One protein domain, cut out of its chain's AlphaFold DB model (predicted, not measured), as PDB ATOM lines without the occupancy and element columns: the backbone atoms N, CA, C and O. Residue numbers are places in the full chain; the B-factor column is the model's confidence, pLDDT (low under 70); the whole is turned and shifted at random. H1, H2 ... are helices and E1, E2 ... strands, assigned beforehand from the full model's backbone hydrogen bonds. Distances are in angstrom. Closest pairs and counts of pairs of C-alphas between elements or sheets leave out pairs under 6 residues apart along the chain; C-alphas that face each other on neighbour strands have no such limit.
ATOM      1  N   GLN A  43     239.163 231.511 146.170       94.50
ATOM      2  CA  GLN A  43     239.808 232.147 147.327       94.50
ATOM      3  C   GLN A  43     239.454 233.632 147.467       94.50
ATOM      4  O   GLN A  43     239.716 234.223 148.513       94.50
ATOM      5  N   ILE A  44     238.851 234.219 146.429       94.56
ATOM      6  CA  ILE A  44     238.442 235.621 146.377       94.56
ATOM      7  C   ILE A  44     236.928 235.677 146.192       94.56
ATOM      8  O   ILE A  44     236.392 235.047 145.280       94.56
ATOM      9  N   ALA A  45     236.247 236.447 147.035       93.44
ATOM     10  CA  ALA A  45     234.838 236.778 146.865       93.44
ATOM     11  C   ALA A  45     234.668 238.257 146.517       93.44
ATOM     12  O   ALA A  45     235.305 239.113 147.126       93.44
ATOM     13  N   PHE A  46     233.770 238.555 145.582       93.62
ATOM     14  CA  PHE A  46     233.412 239.916 145.199       93.62
ATOM     15  C   PHE A  46     231.897 240.101 145.278       93.62
ATOM     16  O   PHE A  46     231.145 239.307 144.715       93.62
ATOM     17  N   TYR A  47     231.463 241.160 145.956       90.81
ATOM     18  CA  TYR A  47     230.062 241.535 146.098       90.81
ATOM     19  C   TYR A  47     229.901 243.005 145.743       90.81
ATOM     20  O   TYR A  47     230.517 243.860 146.370       90.81
ATOM     21  N   TYR A  48     229.041 243.307 144.776       92.38
ATOM     22  CA  TYR A  48     228.590 244.671 144.532       92.38
ATOM     23  C   TYR A  48     227.171 244.824 145.076       92.38
ATOM     24  O   TYR A  48     226.240 244.200 144.573       92.38
ATOM     25  N   LEU A  49     227.011 245.646 146.111       89.31
ATOM     26  CA  LEU A  49     225.736 245.858 146.805       89.31
ATOM     27  C   LEU A  49     224.808 246.833 146.074       89.31
ATOM     28  O   LEU A  49     223.716 247.133 146.550       89.31
ATOM     29  N   GLY A  50     225.234 247.333 144.915       87.75
ATOM     30  CA  GLY A  50     224.488 248.308 144.142       87.75
ATOM     31  C   GLY A  50     224.764 249.742 144.578       87.75
ATOM     32  O   GLY A  50     225.802 250.069 145.164       87.75
ATOM     33  N   ARG A  51     223.821 250.615 144.224       87.94
ATOM     34  CA  ARG A  51     223.884 252.051 144.471       87.94
ATOM     35  C   ARG A  51     222.743 252.473 145.384       87.94
ATOM     36  O   ARG A  51     221.583 252.272 145.041       87.94
ATOM     37  N   SER A  52     223.078 253.098 146.508       79.44
ATOM     38  CA  SER A  52     222.088 253.760 147.351       79.44
ATOM     39  C   SER A  52     221.685 255.095 146.734       79.44
ATOM     40  O   SER A  52     222.535 255.923 146.395       79.44
ATOM     41  N   THR A  53     220.377 255.298 146.597       74.06
ATOM     42  CA  THR A  53     219.765 256.550 146.134       74.06
ATOM     43  C   THR A  53     219.006 257.273 147.246       74.06
ATOM     44  O   THR A  53     218.328 258.258 146.963       74.06
ATOM     45  N   ALA A  54     219.074 256.780 148.487       69.00
ATOM     46  CA  ALA A  54     218.368 257.381 149.611       69.00
ATOM     47  C   ALA A  54     218.904 258.804 149.884       69.00
ATOM     48  O   ALA A  54     220.125 258.986 149.900       69.00
ATOM     49  N   PRO A  55     218.029 259.806 150.095       64.12
ATOM     50  CA  PRO A  55     218.457 261.140 150.506       64.12
ATOM     51  C   PRO A  55     219.163 261.072 151.863       64.12
ATOM     52  O   PRO A  55     218.674 260.399 152.770       64.12
ATOM     53  N   ARG A  76     234.707 236.046 165.188       66.38
ATOM     54  CA  ARG A  76     234.714 234.638 165.597       66.38
ATOM     55  C   ARG A  76     234.269 233.683 164.487       66.38
ATOM     56  O   ARG A  76     234.346 232.468 164.673       66.38
ATOM     57  N   LEU A  77     233.764 234.189 163.358       67.62
ATOM     58  CA  LEU A  77     233.341 233.357 162.234       67.62
ATOM     59  C   LEU A  77     234.509 233.106 161.270       67.62
ATOM     60  O   LEU A  77     235.152 234.055 160.823       67.62
ATOM     61  N   PRO A  78     234.756 231.844 160.869       70.75
ATOM     62  CA  PRO A  78     235.820 231.540 159.926       70.75
ATOM     63  C   PRO A  78     235.557 232.210 158.573       70.75
ATOM     64  O   PRO A  78     234.460 232.118 158.005       70.75
ATOM     65  N   LEU A  79     236.591 232.848 158.026       79.50
ATOM     66  CA  LEU A  79     236.549 233.405 156.681       79.50
ATOM     67  C   LEU A  79     236.454 232.270 155.657       79.50
ATOM     68  O   LEU A  79     237.328 231.414 155.561       79.50
ATOM     69  N   ARG A  80     235.383 232.273 154.855       84.31
ATOM     70  CA  ARG A  80     235.188 231.294 153.768       84.31
ATOM     71  C   ARG A  80     236.119 231.515 152.571       84.31
ATOM     72  O   ARG A  80     236.283 230.609 151.766       84.31
ATOM     73  N   HIS A  81     236.656 232.723 152.433       90.81
ATOM     74  CA  HIS A  81     237.515 233.154 151.331       90.81
ATOM     75  C   HIS A  81     238.717 233.878 151.937       90.81
ATOM     76  O   HIS A  81     238.551 234.589 152.929       90.81
ATOM     77  N   ALA A  82     239.902 233.715 151.349       93.75
ATOM     78  CA  ALA A  82     241.119 234.380 151.819       93.75
ATOM     79  C   ALA A  82     241.012 235.909 151.702       93.75
ATOM     80  O   ALA A  82     241.506 236.625 152.569       93.75
ATOM     81  N   LEU A  83     240.317 236.391 150.667       93.69
ATOM     82  CA  LEU A  83     239.994 237.797 150.453       93.69
ATOM     83  C   LEU A  83     238.524 237.946 150.049       93.69
ATOM     84  O   LEU A  83     238.020 237.242 149.175       93.69
ATOM     85  N   ARG A  84     237.829 238.900 150.655       92.19
ATOM     86  CA  ARG A  84     236.478 239.318 150.287       92.19
ATOM     87  C   ARG A  84     236.464 240.815 150.030       92.19
ATOM     88  O   ARG A  84     236.964 241.587 150.838       92.19
ATOM     89  N   LEU A  85     235.836 241.195 148.930       91.69
ATOM     90  CA  LEU A  85     235.703 242.562 148.454       91.69
ATOM     91  C   LEU A  85     234.218 242.898 148.381       91.69
ATOM     92  O   LEU A  85     233.474 242.262 147.632       91.69
ATOM     93  N   THR A  86     233.790 243.886 149.154       90.75
ATOM     94  CA  THR A  86     232.410 244.374 149.155       90.75
ATOM     95  C   THR A  86     232.403 245.809 148.658       90.75
ATOM     96  O   THR A  86     232.939 246.693 149.317       90.75
ATOM     97  N   ALA A  87     231.806 246.041 147.496       90.75
ATOM     98  CA  ALA A  87     231.701 247.344 146.862       90.75
ATOM     99  C   ALA A  87     230.275 247.893 146.982       90.75
ATOM    100  O   ALA A  87     229.302 247.180 146.728       90.75
ATOM    101  N   ALA A  88     230.141 249.174 147.312       89.44
ATOM    102  CA  ALA A  88     228.863 249.874 147.358       89.44
ATOM    103  C   ALA A  88     229.026 251.304 146.838       89.44
ATOM    104  O   ALA A  88     229.995 251.984 147.173       89.44
ATOM    105  N   ALA A  89     228.075 251.765 146.028       89.56
ATOM    106  CA  ALA A  89     228.029 253.152 145.577       89.56
ATOM    107  C   ALA A  89     227.020 253.943 146.417       89.56
ATOM    108  O   ALA A  89     225.884 253.513 146.604       89.56
ATOM    109  N   GLN A  90     227.417 255.108 146.913       84.56
ATOM    110  CA  GLN A  90     226.575 255.971 147.735       84.56
ATOM    111  C   GLN A  90     226.551 257.376 147.145       84.56
ATOM    112  O   GLN A  90     227.590 257.925 146.778       84.56
ATOM    113  N   ASN A  91     225.362 257.968 147.051       81.62
ATOM    114  CA  ASN A  91     225.245 259.381 146.718       81.62
ATOM    115  C   ASN A  91     225.626 260.222 147.945       81.62
ATOM    116  O   ASN A  91     225.093 260.022 149.036       81.62
ATOM    117  N   GLN A  92     226.544 261.161 147.746       76.81
ATOM    118  CA  GLN A  92     226.966 262.174 148.707       76.81
ATOM    119  C   GLN A  92     226.782 263.565 148.100       76.81
ATOM    120  O   GLN A  92     226.605 263.701 146.888       76.81
ATOM    121  N   ALA A  93     226.872 264.608 148.927       78.31
ATOM    122  CA  ALA A  93     226.763 265.994 148.467       78.31
ATOM    123  C   ALA A  93     227.766 266.339 147.344       78.31
ATOM    124  O   ALA A  93     227.431 267.078 146.424       78.31
ATOM    125  N   ALA A  94     228.973 265.763 147.384       79.94
ATOM    126  CA  ALA A  94     230.020 265.973 146.380       79.94
ATOM    127  C   ALA A  94     229.888 265.082 145.124       79.94
ATOM    128  O   ALA A  94     230.704 265.188 144.212       79.94
ATOM    129  N   GLY A  95     228.892 264.190 145.068       83.94
ATOM    130  CA  GLY A  95     228.695 263.241 143.974       83.94
ATOM    131  C   GLY A  95     228.571 261.793 144.447       83.94
ATOM    132  O   GLY A  95     228.348 261.506 145.618       83.94
ATOM    133  N   THR A  96     228.675 260.846 143.514       86.38
ATOM    134  CA  THR A  96     228.620 259.414 143.850       86.38
ATOM    135  C   THR A  96     229.991 258.927 144.294       86.38
ATOM    136  O   THR A  96     230.935 258.974 143.509       86.38
ATOM    137  N   GLN A  97     230.088 258.414 145.518       87.25
ATOM    138  CA  GLN A  97     231.287 257.762 146.028       87.25
ATOM    139  C   GLN A  97     231.131 256.242 145.935       87.25
ATOM    140  O   GLN A  97     230.139 255.682 146.403       87.25
ATOM    141  N   LEU A  98     232.108 255.570 145.325       88.75
ATOM    142  CA  LEU A  98     232.246 254.117 145.390       88.75
ATOM    143  C   LEU A  98     233.178 253.768 146.550       88.75
ATOM    144  O   LEU A  98     234.337 254.176 146.548       88.75
ATOM    145  N   THR A  99     232.682 252.983 147.499       88.44
ATOM    146  CA  THR A  99     233.469 252.470 148.623       88.44
ATOM    147  C   THR A  99     233.665 250.974 148.454       88.44
ATOM    148  O   THR A  99     232.717 250.253 148.135       88.44
ATOM    149  N   ILE A 100     234.896 250.510 148.660       88.12
ATOM    150  CA  ILE A 100     235.255 249.093 148.648       88.12
ATOM    151  C   ILE A 100     235.803 248.747 150.023       88.12
ATOM    152  O   ILE A 100     236.779 249.340 150.473       88.12
ATOM    153  N   THR A 101     235.177 247.775 150.674       89.25
ATOM    154  CA  THR A 101     235.655 247.203 151.927       89.25
ATOM    155  C   THR A 101     236.296 245.853 151.647       89.25
ATOM    156  O   THR A 101     235.663 244.954 151.086       89.25
ATOM    157  N   CYS A 102     237.554 245.710 152.059       90.38
ATOM    158  CA  CYS A 102     238.301 244.461 152.002       90.38
ATOM    159  C   CYS A 102     238.224 243.760 153.364       90.38
ATOM    160  O   CYS A 102     238.542 244.355 154.388       90.38
ATOM    161  N   THR A 103     237.842 242.486 153.383       90.12
ATOM    162  CA  THR A 103     238.019 241.592 154.540       90.12
ATOM    163  C   THR A 103     238.960 240.473 154.121       90.12
ATOM    164  O   THR A 103     238.714 239.841 153.095       90.12
ATOM    165  N   TRP A 104     240.011 240.193 154.886       92.56
ATOM    166  CA  TRP A 104     240.998 239.183 154.507       92.56
ATOM    167  C   TRP A 104     241.507 238.375 155.696       92.56
ATOM    168  O   TRP A 104     241.388 238.790 156.849       92.56
ATOM    169  N   ALA A 105     242.069 237.202 155.405       92.25
ATOM    170  CA  ALA A 105     242.751 236.375 156.390       92.25
ATOM    171  C   ALA A 105     244.165 236.922 156.631       92.25
ATOM    172  O   ALA A 105     245.059 236.698 155.816       92.25
ATOM    173  N   GLY A 106     244.366 237.636 157.743       89.94
ATOM    174  CA  GLY A 106     245.633 238.315 158.058       89.94
ATOM    175  C   GLY A 106     246.851 237.394 158.206       89.94
ATOM    176  O   GLY A 106     247.973 237.836 158.001       89.94
ATOM    177  N   GLU A 107     246.647 236.107 158.501       90.62
ATOM    178  CA  GLU A 107     247.732 235.111 158.515       90.62
ATOM    179  C   GLU A 107     248.187 234.692 157.107       90.62
ATOM    180  O   GLU A 107     249.289 234.174 156.944       90.62
ATOM    181  N   LEU A 108     247.344 234.893 156.087       92.75
ATOM    182  CA  LEU A 108     247.627 234.516 154.698       92.75
ATOM    183  C   LEU A 108     248.012 235.711 153.822       92.75
ATOM    184  O   LEU A 108     248.747 235.533 152.855       92.75
ATOM    185  N   LEU A 109     247.482 236.899 154.120       94.88
ATOM    186  CA  LEU A 109     247.676 238.113 153.331       94.88
ATOM    187  C   LEU A 109     248.130 239.251 154.241       94.88
ATOM    188  O   LEU A 109     247.432 239.599 155.200       94.88
ATOM    189  N   ALA A 110     249.279 239.846 153.918       96.44
ATOM    190  CA  ALA A 110     249.764 241.010 154.638       96.44
ATOM    191  C   ALA A 110     248.884 242.225 154.326       96.44
ATOM    192  O   ALA A 110     248.380 242.392 153.215       96.44
ATOM    193  N   GLU A 111     248.727 243.111 155.308       95.81
ATOM    194  CA  GLU A 111     247.956 244.342 155.129       95.81
ATOM    195  C   GLU A 111     248.489 245.187 153.962       95.81
ATOM    196  O   GLU A 111     247.699 245.749 153.205       95.81
ATOM    197  N   GLN A 112     249.813 245.230 153.775       97.81
ATOM    198  CA  GLN A 112     250.429 245.968 152.674       97.81
ATOM    199  C   GLN A 112     249.993 245.431 151.303       97.81
ATOM    200  O   GLN A 112     249.617 246.226 150.449       97.81
ATOM    201  N   ASP A 113     249.935 244.109 151.116       96.81
ATOM    202  CA  ASP A 113     249.504 243.511 149.843       96.81
ATOM    203  C   ASP A 113     248.045 243.872 149.517       96.81
ATOM    204  O   ASP A 113     247.681 244.127 148.368       96.81
ATOM    205  N   VAL A 114     247.187 243.919 150.543       95.81
ATOM    206  CA  VAL A 114     245.776 244.305 150.389       95.81
ATOM    207  C   VAL A 114     245.638 245.800 150.087       95.81
ATOM    208  O   VAL A 114     244.762 246.183 149.308       95.81
ATOM    209  N   ARG A 115     246.505 246.645 150.658       95.81
ATOM    210  CA  ARG A 115     246.573 248.081 150.340       95.81
ATOM    211  C   ARG A 115     247.032 248.312 148.904       95.81
ATOM    212  O   ARG A 115     246.342 249.018 148.174       95.81
ATOM    213  N   ASP A 116     248.096 247.641 148.477       96.88
ATOM    214  CA  ASP A 116     248.618 247.730 147.110       96.88
ATOM    215  C   ASP A 116     247.564 247.283 146.083       96.88
ATOM    216  O   ASP A 116     247.379 247.918 145.041       96.88
ATOM    217  N   LEU A 117     246.798 246.229 146.398       95.12
ATOM    218  CA  LEU A 117     245.644 245.818 145.597       95.12
ATOM    219  C   LEU A 117     244.580 246.922 145.517       95.12
ATOM    220  O   LEU A 117     244.032 247.160 144.441       95.12
ATOM    221  N   GLY A 118     244.279 247.586 146.635       93.56
ATOM    222  CA  GLY A 118     243.345 248.712 146.688       93.56
ATOM    223  C   GLY A 118     243.784 249.881 145.803       93.56
ATOM    224  O   GLY A 118     242.989 250.383 145.005       93.56
ATOM    225  N   ASP A 119     245.057 250.261 145.866       95.56
ATOM    226  CA  ASP A 119     245.622 251.350 145.061       95.56
ATOM    227  C   ASP A 119     245.627 251.015 143.563       95.56
ATOM    228  O   ASP A 119     245.256 251.841 142.714       95.56
ATOM    229  N   ALA A 120     245.973 249.770 143.220       95.75
ATOM    230  CA  ALA A 120     245.890 249.268 141.852       95.75
ATOM    231  C   ALA A 120     244.441 249.261 141.341       95.75
ATOM    232  O   ALA A 120     244.182 249.627 140.190       95.75
ATOM    233  N   TRP A 121     243.483 248.902 142.199       93.50
ATOM    234  CA  TRP A 121     242.060 248.929 141.875       93.50
ATOM    235  C   TRP A 121     241.579 250.347 141.576       93.50
ATOM    236  O   TRP A 121     240.943 250.573 140.544       93.50
ATOM    237  N   ILE A 122     241.894 251.309 142.448       94.12
ATOM    238  CA  ILE A 122     241.534 252.720 142.258       94.12
ATOM    239  C   ILE A 122     242.114 253.220 140.937       94.12
ATOM    240  O   ILE A 122     241.379 253.761 140.111       94.12
ATOM    241  N   THR A 123     243.396 252.947 140.686       95.56
ATOM    242  CA  THR A 123     244.066 253.307 139.431       95.56
ATOM    243  C   THR A 123     243.340 252.724 138.213       95.56
ATOM    244  O   THR A 123     243.051 253.446 137.254       95.56
ATOM    245  N   ALA A 124     242.988 251.436 138.256       93.69
ATOM    246  CA  ALA A 124     242.277 250.765 137.172       93.69
ATOM    247  C   ALA A 124     240.876 251.354 136.938       93.69
ATOM    248  O   ALA A 124     240.506 251.607 135.790       93.69
ATOM    249  N   LEU A 125     240.109 251.621 138.000       93.00
ATOM    250  CA  LEU A 125     238.784 252.238 137.895       93.00
ATOM    251  C   LEU A 125     238.850 253.674 137.379       93.00
ATOM    252  O   LEU A 125     238.040 254.040 136.532       93.00
ATOM    253  N   THR A 126     239.816 254.478 137.827       93.56
ATOM    254  CA  THR A 126     240.020 255.837 137.305       93.56
ATOM    255  C   THR A 126     240.350 255.808 135.816       93.56
ATOM    256  O   THR A 126     239.814 256.606 135.048       93.56
ATOM    257  N   ALA A 127     241.192 254.871 135.378       93.06
ATOM    258  CA  ALA A 127     241.495 254.701 133.963       93.06
ATOM    259  C   ALA A 127     240.273 254.223 133.153       93.06
ATOM    260  O   ALA A 127     240.074 254.689 132.033       93.06
ATOM    261  N   LEU A 128     239.430 253.343 133.709       91.94
ATOM    262  CA  LEU A 128     238.174 252.925 133.070       91.94
ATOM    263  C   LEU A 128     237.163 254.072 132.978       91.94
ATOM    264  O   LEU A 128     236.527 254.219 131.940       91.94
ATOM    265  N   ALA A 129     237.040 254.896 134.021       91.50
ATOM    266  CA  ALA A 129     236.164 256.063 134.025       91.50
ATOM    267  C   ALA A 129     236.580 257.074 132.948       91.50
ATOM    268  O   ALA A 129     235.760 257.444 132.118       91.50
ATOM    269  N   ARG A 130     237.875 257.416 132.878       92.19
ATOM    270  CA  ARG A 130     238.422 258.274 131.812       92.19
ATOM    271  C   ARG A 130     238.207 257.682 130.424       92.19
ATOM    272  O   ARG A 130     237.890 258.405 129.491       92.19
ATOM    273  N   HIS A 131     238.376 256.367 130.273       89.44
ATOM    274  CA  HIS A 131     238.096 255.709 129.001       89.44
ATOM    275  C   HIS A 131     236.620 255.840 128.617       89.44
ATOM    276  O   HIS A 131     236.338 256.067 127.456       89.44
ATOM    277  N   ALA A 132     235.688 255.739 129.568       89.62
ATOM    278  CA  ALA A 132     234.256 255.869 129.300       89.62
ATOM    279  C   ALA A 132     233.807 257.300 128.933       89.62
ATOM    280  O   ALA A 132     232.709 257.462 128.411       89.62
ATOM    281  N   GLU A 133     234.627 258.319 129.204       91.31
ATOM    282  CA  GLU A 133     234.372 259.711 128.804       91.31
ATOM    283  C   GLU A 133     234.740 259.991 127.338       91.31
ATOM    284  O   GLU A 133     234.263 260.973 126.769       91.31
ATOM    285  N   ASP A 134     235.570 259.148 126.716       89.00
ATOM    286  CA  ASP A 134     235.931 259.271 125.303       89.00
ATOM    287  C   ASP A 134     234.720 258.897 124.418       89.00
ATOM    288  O   ASP A 134     234.240 257.763 124.496       89.00
ATOM    289  N   PRO A 135     234.220 259.799 123.550       84.12
ATOM    290  CA  PRO A 135     233.098 259.512 122.651       84.12
ATOM    291  C   PRO A 135     233.342 258.342 121.691       84.12
ATOM    292  O   PRO A 135     232.385 257.752 121.191       84.12
ATOM    293  N   HIS A 136     234.608 258.012 121.426       81.75
ATOM    294  CA  HIS A 136     235.010 256.880 120.592       81.75
ATOM    295  C   HIS A 136     235.245 255.598 121.404       81.75
ATOM    296  O   HIS A 136     235.554 254.547 120.834       81.75
ATOM    297  N   ALA A 137     235.113 255.646 122.732       81.88
ATOM    298  CA  ALA A 137     235.193 254.454 123.555       81.88
ATOM    299  C   ALA A 137     233.946 253.578 123.426       81.88
ATOM    300  O   ALA A 137     232.830 254.024 123.166       81.88
ATOM    301  N   GLY A 138     234.155 252.283 123.650       76.88
ATOM    302  CA  GLY A 138     233.136 251.256 123.487       76.88
ATOM    303  C   GLY A 138     233.471 250.309 122.343       76.88
ATOM    304  O   GLY A 138     234.612 249.859 122.196       76.88
ATOM    305  N   GLY A 139     232.445 249.944 121.583       86.06
ATOM    306  CA  GLY A 139     232.509 248.926 120.542       86.06
ATOM    307  C   GLY A 139     231.659 247.707 120.880       86.06
ATOM    308  O   GLY A 139     231.425 247.382 122.046       86.06
ATOM    309  N   ARG A 140     231.183 247.040 119.830       89.44
ATOM    310  CA  ARG A 140     230.347 245.849 119.963       89.44
ATOM    311  C   ARG A 140     231.184 244.641 120.368       89.44
ATOM    312  O   ARG A 140     232.373 244.539 120.060       89.44
TER     313      ARG A 140
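This is residues 43 to 55 and 76 to 140 of the 164 residues of an uncharacterized protein of Streptomyces sp. SID8358 (UniProt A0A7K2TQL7). A narrow ribbon of three long strands, E1, E2 and E3, and one long helix, H1, make a narrow V that closes near the end of E3 and the start of H1. The helix meets the sheet with its residues 111 to 122, mostly beside E3, while residues 123 to 140, of which 123 to 133 belong to H1, stick out free. The printed part has 78 residues, with three named strands and then one named helix along the chain, E1 E2 E3 H1. The sheet is mixed, in the order E1, E2, E3, and the class is mixed, helices and strands. The whole is loose, with a radius of gyration of the C-alphas of 15.6 A and spans of 47 by 31 by 25 A.

E1, residues 44 to 52, is an edge strand and runs parallel to E2, residues 83 to 92, at 12 degrees; N 47 and O 85 are 2.8 A apart, within hydrogen-bond range. E2, the inner strand, forms a hairpin with E3, residues 95 to 104, antiparallel at 162 degrees; N 86 and O 101 are 2.9 A apart, within hydrogen-bond range. H1, residues 111 to 133, is on the sheet but only grazes it; its closest C-alphas to E3 are those of Cys 102 and Val 114, 7.6 A apart. In H1 every O i to N i+4 pair is within hydrogen-bond range.

E1 begins at C-alpha 44 (238.442, 235.621, 146.377) and measures 24.4 A. E2 measures 27.7 A and E3 29.0 A. H1 measures 33.4 A and ends at C-alpha 133 (234.372, 259.711, 128.804).

The C-alphas of Arg 76 and His 136, the two farthest apart, are 50.2 A apart. Residues 56 to 75 are not printed, and C-alphas 55 and 76 are 34.6 A apart across the cut. The link from E2 to E3 is tight and that from E3 to H1 short. Residues 54 to 55 and 76 to 77 have pLDDT under 70.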